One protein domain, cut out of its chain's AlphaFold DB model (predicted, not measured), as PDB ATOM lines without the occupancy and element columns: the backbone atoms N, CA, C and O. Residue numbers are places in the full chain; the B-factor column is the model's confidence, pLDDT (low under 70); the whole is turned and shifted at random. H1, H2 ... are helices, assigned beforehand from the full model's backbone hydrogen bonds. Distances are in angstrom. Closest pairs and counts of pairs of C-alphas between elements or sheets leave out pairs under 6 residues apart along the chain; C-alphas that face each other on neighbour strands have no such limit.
ATOM      1  N   TRP A 111      32.080  41.708 126.636       73.19
ATOM      2  CA  TRP A 111      31.006  42.262 127.453       73.19
ATOM      3  C   TRP A 111      29.656  41.837 126.878       73.19
ATOM      4  O   TRP A 111      29.456  41.904 125.675       73.19
ATOM      5  N   GLY A 112      28.745  41.368 127.720       73.31
ATOM      6  CA  GLY A 112      27.459  40.821 127.289       73.31
ATOM      7  C   GLY A 112      26.956  39.779 128.278       73.31
ATOM      8  O   GLY A 112      27.669  39.417 129.222       73.31
ATOM      9  N   PHE A 113      25.718  39.338 128.091       69.00
ATOM     10  CA  PHE A 113      25.078  38.324 128.928       69.00
ATOM     11  C   PHE A 113      25.829  36.962 128.827       69.00
ATOM     12  O   PHE A 113      26.388  36.680 127.774       69.00
ATOM     13  N   PRO A 114      25.963  36.131 129.882       66.25
ATOM     14  CA  PRO A 114      26.795  34.906 129.839       66.25
ATOM     15  C   PRO A 114      26.124  33.722 129.124       66.25
ATOM     16  O   PRO A 114      25.026  33.368 129.534       66.25
ATOM     17  N   GLU A 115      26.775  33.088 128.127       64.19
ATOM     18  CA  GLU A 115      26.198  32.038 127.234       64.19
ATOM     19  C   GLU A 115      25.383  30.937 127.956       64.19
ATOM     20  O   GLU A 115      24.436  30.369 127.414       64.19
ATOM     21  N   ASP A 116      25.731  30.640 129.203       66.19
ATOM     22  CA  ASP A 116      25.110  29.628 130.052       66.19
ATOM     23  C   ASP A 116      23.815  30.069 130.769       66.19
ATOM     24  O   ASP A 116      23.152  29.233 131.385       66.19
ATOM     25  N   GLU A 117      23.426  31.346 130.691       61.12
ATOM     26  CA  GLU A 117      22.391  31.939 131.552       61.12
ATOM     27  C   GLU A 117      21.073  32.365 130.854       61.12
ATOM     28  O   GLU A 117      20.208  32.923 131.537       61.12
ATOM     29  N   GLY A 118      20.833  32.131 129.549       60.44
ATOM     30  CA  GLY A 118      19.513  32.475 128.970       60.44
ATOM     31  C   GLY A 118      19.342  32.535 127.447       60.44
ATOM     32  O   GLY A 118      20.062  31.874 126.708       60.44
ATOM     33  N   ASP A 119      18.324  33.298 127.018       61.09
ATOM     34  CA  ASP A 119      17.928  33.544 125.623       61.09
ATOM     35  C   ASP A 119      18.840  34.585 124.946       61.09
ATOM     36  O   ASP A 119      19.044  35.691 125.455       61.09
ATOM     37  N   TRP A 120      19.387  34.213 123.787       67.50
ATOM     38  CA  TRP A 120      20.346  34.992 123.000       67.50
ATOM     39  C   TRP A 120      19.659  35.678 121.826       67.50
ATOM     40  O   TRP A 120      18.749  35.112 121.216       67.50
ATOM     41  N   MET A 121      20.158  36.847 121.422       67.75
ATOM     42  CA  MET A 121      19.830  37.321 120.080       67.75
ATOM     43  C   MET A 121      20.459  36.397 119.032       67.75
ATOM     44  O   MET A 121      21.584  35.936 119.195       67.75
ATOM     45  N   GLU A 122      19.763  36.147 117.922       63.91
ATOM     46  CA  GLU A 122      20.298  35.296 116.845       63.91
ATOM     47  C   GLU A 122      21.561  35.863 116.187       63.91
ATOM     48  O   GLU A 122      22.328  35.127 115.573       63.91
ATOM     49  N   ASP A 123      21.795  37.166 116.327       64.25
ATOM     50  CA  ASP A 123      22.988  37.853 115.851       64.25
ATOM     51  C   ASP A 123      24.123  37.857 116.893       64.25
ATOM     52  O   ASP A 123      25.087  38.604 116.736       64.25
ATOM     53  N   TRP A 124      24.047  37.005 117.925       65.69
ATOM     54  CA  TRP A 124      25.074  36.808 118.956       65.69
ATOM     55  C   TRP A 124      26.511  36.752 118.407       65.69
ATOM     56  O   TRP A 124      27.430  37.324 118.999       65.69
ATOM     57  N   ASP A 125      26.691  36.101 117.254       63.66
ATOM     58  CA  ASP A 125      27.969  35.949 116.549       63.66
ATOM     59  C   ASP A 125      28.075  36.777 115.254       63.66
ATOM     60  O   ASP A 125      29.064  36.653 114.527       63.66
ATOM     61  N   ALA A 126      27.084  37.616 114.935       70.44
ATOM     62  CA  ALA A 126      27.114  38.439 113.727       70.44
ATOM     63  C   ALA A 126      28.284  39.427 113.759       70.44
ATOM     64  O   ALA A 126      28.724  39.843 114.832       70.44
ATOM     65  N   SER A 127      28.769  39.854 112.590       76.94
ATOM     66  CA  SER A 127      29.766  40.925 112.534       76.94
ATOM     67  C   SER A 127      29.189  42.229 113.103       76.94
ATOM     68  O   SER A 127      27.980  42.460 113.026       76.94
ATOM     69  N   LEU A 128      30.039  43.107 113.654       81.94
ATOM     70  CA  LEU A 128      29.584  44.405 114.171       81.94
ATOM     71  C   LEU A 128      28.845  45.219 113.092       81.94
ATOM     72  O   LEU A 128      27.852  45.879 113.385       81.94
ATOM     73  N   GLN A 129      29.297  45.129 111.838       82.12
ATOM     74  CA  GLN A 129      28.683  45.831 110.715       82.12
ATOM     75  C   GLN A 129      27.271  45.315 110.402       82.12
ATOM     76  O   GLN A 129      26.361  46.119 110.194       82.12
ATOM     77  N   ASP A 130      27.073  43.993 110.394       81.31
ATOM     78  CA  ASP A 130      25.751  43.396 110.159       81.31
ATOM     79  C   ASP A 130      24.789  43.742 111.301       81.31
ATOM     80  O   ASP A 130      23.648  44.142 111.058       81.31
ATOM     81  N   ALA A 131      25.273  43.660 112.543       84.44
ATOM     82  CA  ALA A 131      24.504  44.017 113.731       84.44
ATOM     83  C   ALA A 131      24.094  45.496 113.716       84.44
ATOM     84  O   ALA A 131      22.944  45.827 114.000       84.44
ATOM     85  N   LYS A 132      24.998  46.392 113.309       88.12
ATOM     86  CA  LYS A 132      24.711  47.822 113.146       88.12
ATOM     87  C   LYS A 132      23.617  48.063 112.110       88.12
ATOM     88  O   LYS A 132      22.642  48.749 112.403       88.12
ATOM     89  N   HIS A 133      23.721  47.445 110.935       85.69
ATOM     90  CA  HIS A 133      22.709  47.596 109.890       85.69
ATOM     91  C   HIS A 133      21.329  47.061 110.319       85.69
ATOM     92  O   HIS A 133      20.289  47.675 110.049       85.69
ATOM     93  N   ALA A 134      21.313  45.929 111.029       85.56
ATOM     94  CA  ALA A 134      20.099  45.377 111.615       85.56
ATOM     95  C   ALA A 134      19.508  46.319 112.677       85.56
ATOM     96  O   ALA A 134      18.309  46.603 112.643       85.56
ATOM     97  N   ALA A 135      20.337  46.859 113.573       89.81
ATOM     98  CA  ALA A 135      19.915  47.797 114.608       89.81
ATOM     99  C   ALA A 135      19.363  49.103 114.030       89.81
ATOM    100  O   ALA A 135      18.336  49.578 114.503       89.81
ATOM    101  N   GLU A 136      19.973  49.656 112.980       91.50
ATOM    102  CA  GLU A 136      19.456  50.832 112.268       91.50
ATOM    103  C   GLU A 136      18.064  50.558 111.677       91.50
ATOM    104  O   GLU A 136      17.137  51.359 111.833       91.50
ATOM    105  N   SER A 137      17.891  49.391 111.050       88.69
ATOM    106  CA  SER A 137      16.612  48.961 110.472       88.69
ATOM    107  C   SER A 137      15.531  48.779 111.542       88.69
ATOM    108  O   SER A 137      14.389  49.211 111.370       88.69
ATOM    109  N   VAL A 138      15.897  48.177 112.673       89.75
ATOM    110  CA  VAL A 138      15.019  47.975 113.830       89.75
ATOM    111  C   VAL A 138      14.662  49.304 114.492       89.75
ATOM    112  O   VAL A 138      13.488  49.556 114.750       89.75
ATOM    113  N   ALA A 139      15.632  50.188 114.728       91.88
ATOM    114  CA  ALA A 139      15.412  51.507 115.317       91.88
ATOM    115  C   ALA A 139      14.494  52.382 114.446       91.88
ATOM    116  O   ALA A 139      13.786  53.257 114.951       91.88
ATOM    117  N   ALA A 140      14.456  52.129 113.135       91.38
ATOM    118  CA  ALA A 140      13.533  52.790 112.229       91.38
ATOM    119  C   ALA A 140      12.078  52.306 112.374       91.38
ATOM    120  O   ALA A 140      11.177  53.059 111.985       91.38
ATOM    121  N   MET A 141      11.825  51.119 112.942       91.12
ATOM    122  CA  MET A 141      10.474  50.576 113.121       91.12
ATOM    123  C   MET A 141       9.651  51.452 114.082       91.12
ATOM    124  O   MET A 141      10.145  51.794 115.156       91.12
ATOM    125  N   PRO A 142       8.385  51.789 113.760       92.50
ATOM    126  CA  PRO A 142       7.570  52.703 114.568       92.50
ATOM    127  C   PRO A 142       7.466  52.336 116.055       92.50
ATOM    128  O   PRO A 142       7.600  53.209 116.911       92.50
ATOM    129  N   LEU A 143       7.266  51.052 116.367       92.81
ATOM    130  CA  LEU A 143       7.187  50.565 117.744       92.81
ATOM    131  C   LEU A 143       8.500  50.789 118.495       92.81
ATOM    132  O   LEU A 143       8.502  51.423 119.549       92.81
ATOM    133  N   VAL A 144       9.613  50.307 117.937       92.69
ATOM    134  CA  VAL A 144      10.932  50.429 118.567       92.69
ATOM    135  C   VAL A 144      11.336  51.890 118.701       92.69
ATOM    136  O   VAL A 144      11.753  52.304 119.777       92.69
ATOM    137  N   ARG A 145      11.139  52.698 117.656       93.44
ATOM    138  CA  ARG A 145      11.404  54.137 117.694       93.44
ATOM    139  C   ARG A 145      10.661  54.812 118.842       93.44
ATOM    140  O   ARG A 145      11.279  55.524 119.624       93.44
ATOM    141  N   ASN A 146       9.357  54.561 118.978       91.62
ATOM    142  CA  ASN A 146       8.561  55.155 120.052       91.62
ATOM    143  C   ASN A 146       9.032  54.700 121.439       91.62
ATOM    144  O   ASN A 146       9.049  55.509 122.364       91.62
ATOM    145  N   LEU A 147       9.435  53.435 121.587       93.06
ATOM    146  CA  LEU A 147      10.009  52.931 122.834       93.06
ATOM    147  C   LEU A 147      11.339  53.625 123.160       93.06
ATOM    148  O   LEU A 147      11.499  54.132 124.268       93.06
ATOM    149  N   LEU A 148      12.263  53.713 122.200       93.25
ATOM    150  CA  LEU A 148      13.550  54.396 122.371       93.25
ATOM    151  C   LEU A 148      13.360  55.881 122.725       93.25
ATOM    152  O   LEU A 148      13.974  56.367 123.672       93.25
ATOM    153  N   GLU A 149      12.453  56.593 122.049       91.38
ATOM    154  CA  GLU A 149      12.124  57.988 122.385       91.38
ATOM    155  C   GLU A 149      11.482  58.131 123.773       91.38
ATOM    156  O   GLU A 149      11.756  59.096 124.494       91.38
ATOM    157  N   ALA A 150      10.655  57.170 124.197       89.69
ATOM    158  CA  ALA A 150      10.087  57.164 125.543       89.69
ATOM    159  C   ALA A 150      11.181  57.027 126.617       89.69
ATOM    160  O   ALA A 150      11.128  57.714 127.639       89.69
ATOM    161  N   PHE A 151      12.208  56.204 126.379       89.06
ATOM    162  CA  PHE A 151      13.368  56.118 127.272       89.06
ATOM    163  C   PHE A 151      14.231  57.377 127.232       89.06
ATOM    164  O   PHE A 151      14.609  57.872 128.294       89.06
ATOM    165  N   ARG A 152      14.491  57.942 126.046       89.19
ATOM    166  CA  ARG A 152      15.253  59.195 125.910       89.19
ATOM    167  C   ARG A 152      14.591  60.343 126.674       89.19
ATOM    168  O   ARG A 152      15.245  61.055 127.427       89.19
ATOM    169  N   SER A 153      13.278  60.487 126.525       86.56
ATOM    170  CA  SER A 153      12.489  61.526 127.199       86.56
ATOM    171  C   SER A 153      12.204  61.241 128.678       86.56
ATOM    172  O   SER A 153      11.570  62.064 129.335       86.56
ATOM    173  N   GLN A 154      12.644  60.094 129.213       79.75
ATOM    174  CA  GLN A 154      12.298  59.607 130.557       79.75
ATOM    175  C   GLN A 154      10.779  59.495 130.792       79.75
ATOM    176  O   GLN A 154      10.317  59.421 131.929       79.75
ATOM    177  N   ALA A 155       9.996  59.453 129.712       73.94
ATOM    178  CA  ALA A 155       8.565  59.185 129.739       73.94
ATOM    179  C   ALA A 155       8.261  57.679 129.825       73.94
ATOM    180  O   ALA A 155       7.093  57.294 129.832       73.94
ATOM    181  N   ALA A 156       9.297  56.832 129.858       62.66
ATOM    182  CA  ALA A 156       9.178  55.386 129.909       62.66
ATOM    183  C   ALA A 156       8.267  54.937 131.058       62.66
ATOM    184  O   ALA A 156       8.491  55.225 132.235       62.66
ATOM    185  N   PHE A 157       7.223  54.202 130.690       64.94
ATOM    186  CA  PHE A 157       6.253  53.663 131.625       64.94
ATOM    187  C   PHE A 157       6.756  52.314 132.143       64.94
ATOM    188  O   PHE A 157       6.974  51.379 131.369       64.94
ATOM    189  N   LEU A 158       6.929  52.212 133.462       65.75
ATOM    190  CA  LEU A 158       7.228  50.947 134.131       65.75
ATOM    191  C   LEU A 158       6.198  49.882 133.708       65.75
ATOM    192  O   LEU A 158       4.994  50.117 133.805       65.75
ATOM    193  N   GLY A 159       6.674  48.730 133.233       75.62
ATOM    194  CA  GLY A 159       5.837  47.585 132.855       75.62
ATOM    195  C   GLY A 159       5.486  47.451 131.369       75.62
ATOM    196  O   GLY A 159       4.929  46.426 130.998       75.62
ATOM    197  N   ILE A 160       5.835  48.417 130.505       86.69
ATOM    198  CA  ILE A 160       5.617  48.293 129.043       86.69
ATOM    199  C   ILE A 160       6.716  47.468 128.362       86.69
ATOM    200  O   ILE A 160       6.510  46.931 127.281       86.69
ATOM    201  N   VAL A 161       7.888  47.348 128.979       90.25
ATOM    202  CA  VAL A 161       9.049  46.653 128.418       90.25
ATOM    203  C   VAL A 161       9.531  45.639 129.449       90.25
ATOM    204  O   VAL A 161       9.706  45.984 130.617       90.25
ATOM    205  N   THR A 162       9.702  44.384 129.033       89.94
ATOM    206  CA  THR A 162      10.309  43.338 129.879       89.94
ATOM    207  C   THR A 162      11.808  43.583 130.081       89.94
ATOM    208  O   THR A 162      12.419  44.353 129.345       89.94
ATOM    209  N   GLU A 163      12.441  42.906 131.042       87.69
ATOM    210  CA  GLU A 163      13.892  43.044 131.255       87.69
ATOM    211  C   GLU A 163      14.717  42.619 130.030       87.69
ATOM    212  O   GLU A 163      15.696  43.274 129.682       87.69
ATOM    213  N   GLU A 164      14.304  41.548 129.350       86.31
ATOM    214  CA  GLU A 164      14.928  41.085 128.106       86.31
ATOM    215  C   GLU A 164      14.756  42.109 126.983       86.31
ATOM    216  O   GLU A 164      15.719  42.498 126.328       86.31
ATOM    217  N   ALA A 165      13.540  42.628 126.808       89.12
ATOM    218  CA  ALA A 165      13.274  43.668 125.827       89.12
ATOM    219  C   ALA A 165      14.067  44.953 126.101       89.12
ATOM    220  O   ALA A 165      14.466  45.643 125.168       89.12
ATOM    221  N   MET A 166      14.317  45.281 127.370       90.69
ATOM    222  CA  MET A 166      15.146  46.422 127.743       90.69
ATOM    223  C   MET A 166      16.618  46.183 127.386       90.69
ATOM    224  O   MET A 166      17.263  47.081 126.848       90.69
ATOM    225  N   ALA A 167      17.135  44.972 127.616       88.25
ATOM    226  CA  ALA A 167      18.480  44.590 127.185       88.25
ATOM    227  C   ALA A 167      18.621  44.629 125.654       88.25
ATOM    228  O   ALA A 167      19.602  45.164 125.143       88.25
ATOM    229  N   TYR A 168      17.593  44.185 124.926       89.12
ATOM    230  CA  TYR A 168      17.515  44.310 123.470       89.12
ATOM    231  C   TYR A 168      17.557  45.770 122.994       89.12
ATOM    232  O   TYR A 168      18.339  46.132 122.118       89.12
ATOM    233  N   LEU A 169      16.729  46.640 123.579       92.12
ATOM    234  CA  LEU A 169      16.709  48.064 123.230       92.12
ATOM    235  C   LEU A 169      18.033  48.760 123.581       92.12
ATOM    236  O   LEU A 169      18.430  49.692 122.881       92.12
ATOM    237  N   LEU A 170      18.722  48.309 124.634       91.94
ATOM    238  CA  LEU A 170      20.064  48.773 124.968       91.94
ATOM    239  C   LEU A 170      21.080  48.383 123.886       91.94
ATOM    240  O   LEU A 170      21.838  49.251 123.457       91.94
ATOM    241  N   ASP A 171      21.071  47.134 123.407       90.88
ATOM    242  CA  ASP A 171      21.920  46.711 122.283       90.88
ATOM    243  C   ASP A 171      21.670  47.569 121.041       90.88
ATOM    244  O   ASP A 171      22.616  48.095 120.456       90.88
ATOM    245  N   VAL A 172      20.400  47.788 120.684       92.62
ATOM    246  CA  VAL A 172      20.029  48.646 119.548       92.62
ATOM    247  C   VAL A 172      20.571  50.065 119.734       92.62
ATOM    248  O   VAL A 172      21.187  50.600 118.817       92.62
ATOM    249  N   ALA A 173      20.397  50.668 120.915       94.19
ATOM    250  CA  ALA A 173      20.882  52.018 121.206       94.19
ATOM    251  C   ALA A 173      22.413  52.144 121.090       94.19
ATOM    252  O   ALA A 173      22.917  53.160 120.608       94.19
ATOM    253  N   ILE A 174      23.150  51.112 121.509       92.81
ATOM    254  CA  ILE A 174      24.610  51.066 121.386       92.81
ATOM    255  C   ILE A 174      25.020  50.899 119.921       92.81
ATOM    256  O   ILE A 174      25.874  51.646 119.446       92.81
ATOM    257  N   LEU A 175      24.399  49.963 119.196       92.44
ATOM    258  CA  LEU A 175      24.716  49.655 117.797       92.44
ATOM    259  C   LEU A 175      24.475  50.846 116.861       92.44
ATOM    260  O   LEU A 175      25.269  51.059 115.949       92.44
ATOM    261  N   ILE A 176      23.445  51.665 117.107       94.12
ATOM    262  CA  ILE A 176      23.221  52.902 116.335       94.12
ATOM    263  C   ILE A 176      24.156  54.057 116.744       94.12
ATOM    264  O   ILE A 176      24.101  55.129 116.144       94.12
ATOM    265  N   GLY A 177      24.999  53.868 117.766       92.31
ATOM    266  CA  GLY A 177      25.980  54.861 118.214       92.31
ATOM    267  C   GLY A 177      25.398  56.043 118.996       92.31
ATOM    268  O   GLY A 177      26.074  57.063 119.153       92.31
ATOM    269  N   ASP A 178      24.169  55.938 119.511       94.38
ATOM    270  CA  ASP A 178      23.536  57.012 120.280       94.38
ATOM    271  C   ASP A 178      23.872  56.897 121.773       94.38
ATOM    272  O   ASP A 178      23.251  56.156 122.538       94.38
ATOM    273  N   ALA A 179      24.858  57.678 122.209       92.38
ATOM    274  CA  ALA A 179      25.356  57.637 123.578       92.38
ATOM    275  C   ALA A 179      24.377  58.167 124.638       92.38
ATOM    276  O   ALA A 179      24.417  57.719 125.787       92.38
ATOM    277  N   GLU A 180      23.508  59.120 124.296       91.56
ATOM    278  CA  GLU A 180      22.521  59.642 125.244       91.56
ATOM    279  C   GLU A 180      21.398  58.627 125.459       91.56
ATOM    280  O   GLU A 180      20.999  58.349 126.597       91.56
ATOM    281  N   LEU A 181      20.932  58.031 124.363       92.69
ATOM    282  CA  LEU A 181      19.931  56.981 124.397       92.69
ATOM    283  C   LEU A 181      20.467  55.734 125.102       92.69
ATOM    284  O   LEU A 181      19.813  55.249 126.019       92.69
ATOM    285  N   ALA A 182      21.674  55.273 124.764       92.25
ATOM    286  CA  ALA A 182      22.301  54.119 125.407       92.25
ATOM    287  C   ALA A 182      22.444  54.325 126.923       92.25
ATOM    288  O   ALA A 182      22.086  53.450 127.712       92.25
ATOM    289  N   ARG A 183      22.860  55.525 127.356       90.12
ATOM    290  CA  ARG A 183      22.892  55.900 128.779       90.12
ATOM    291  C   ARG A 183      21.506  55.854 129.422       90.12
ATOM    292  O   ARG A 183      21.377  55.429 130.568       90.12
ATOM    293  N   SER A 184      20.482  56.334 128.724       89.81
ATOM    294  CA  SER A 184      19.107  56.353 129.231       89.81
ATOM    295  C   SER A 184      18.554  54.936 129.360       89.81
ATOM    296  O   SER A 184      18.093  54.568 130.436       89.81
ATOM    297  N   CYS A 185      18.708  54.105 128.330       89.75
ATOM    298  CA  CYS A 185      18.363  52.685 128.346       89.75
ATOM    299  C   CYS A 185      19.086  51.934 129.475       89.75
ATOM    300  O   CYS A 185      18.448  51.200 130.226       89.75
ATOM    301  N   ALA A 186      20.387  52.177 129.672       89.00
ATOM    302  CA  ALA A 186      21.177  51.517 130.711       89.00
ATOM    303  C   ALA A 186      20.676  51.799 132.139       89.00
ATOM    304  O   ALA A 186      20.780  50.931 132.999       89.00
ATOM    305  N   LYS A 187      20.072  52.968 132.410       87.06
ATOM    306  CA  LYS A 187      19.467  53.266 133.727       87.06
ATOM    307  C   LYS A 187      18.263  52.380 134.052       87.06
ATOM    308  O   LYS A 187      17.941  52.210 135.225       87.06
ATOM    309  N   HIS A 188      17.584  51.873 133.027       85.62
ATOM    310  CA  HIS A 188      16.392  51.037 133.157       85.62
ATOM    311  C   HIS A 188      16.684  49.552 132.919       85.62
ATOM    312  O   HIS A 188      15.822  48.714 133.168       85.62
ATOM    313  N   CYS A 189      17.889  49.222 132.452       86.06
ATOM    314  CA  CYS A 189      18.296  47.863 132.153       86.06
ATOM    315  C   CYS A 189      18.923  47.205 133.387       86.06
ATOM    316  O   CYS A 189      19.964  47.634 133.879       86.06
TER     317      CYS A 189
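What this domain is: This is residues 111 to 189 of the 280 residues of the protein "Hypothetical protein" of Symbiodinium sp. CCMP2592 (UniProt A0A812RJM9). A helical hairpin, H3 and H4, has one helix crossing its end and another crossing its side: H1 crosses H3 at residues 172 to 175, near the turn into H4, and H2 packs crosswise on the hairpin, mainly on H4. Before the helices, residues 111 to 127 form a long loop with no named element, well away from the mean of the C-alphas. The printed part has 79 residues, with four named helices in the order H1, H2, H3, H4 and no named strand; the class is all helix. It is compact, with a radius of gyration of the C-alphas of 12.3 A and spans of 33 by 26 by 20 A.

How they stand to each other: Go along from Trp 111 through the loop to H1, residues 128 to 139. Next comes H2, residues 142 to 152, about perpendicular to H1 at 84 degrees. These two touch only at the corner by their tight link, and only just, with 3 pairs of C-alphas within 8 A; the closest are those of Ala 139 and Arg 145, 5.4 A apart. Look then at H3, residues 163 to 175, which with residues 172 to 175 alone touches H1. Their closest C-alphas, Lys 132 and Leu 175, are 5.0 A apart, at a steep tilt of 65 degrees, opposite ways. H2 and H3 only just touch, with 3 pairs of C-alphas within 8 A, the closest being Leu 148 and Leu 169 at 7.1 A; they are about perpendicular at 88 degrees. Last comes H4, residues 179 to 188, which forms a hairpin with H3 at a shallow tilt of 12 degrees, opposite ways; their closest C-alphas, Ala 173 and Ala 182, are 4.9 A apart. H4 touches H2 about perpendicular at 84 degrees, closest at C-alphas 152 and 181, 5.4 A apart, while H1 and H4 are apart. Every O i to N i+4 pair is within hydrogen-bond range in H1, H2 and H3, and 5 of 6 are in H4.

Where its parts are: Find C-alpha 128 at (29.584, 44.405, 114.171); from there H1 runs 15.9 A to C-alpha 139. H2 runs 15.2 A from C-alpha 142 to C-alpha 152. Find C-alpha 163 at (13.892, 43.044, 131.255), where H3, the longest helix, begins its 18.5 A. H4 covers 14.7 A and ends at C-alpha 188, (16.392, 51.037, 133.157).

The domain as a whole: The two C-alphas farthest apart are those of Asp 116 and Ser 153, at 34.4 A. The printed part has no cut. The links H1 to H2 and H3 to H4 are tight, and H2 to H3 is short. Mean pLDDT of the printed part is 83.4; look for values under 70 at residues 113 to 125 and 156 to 158.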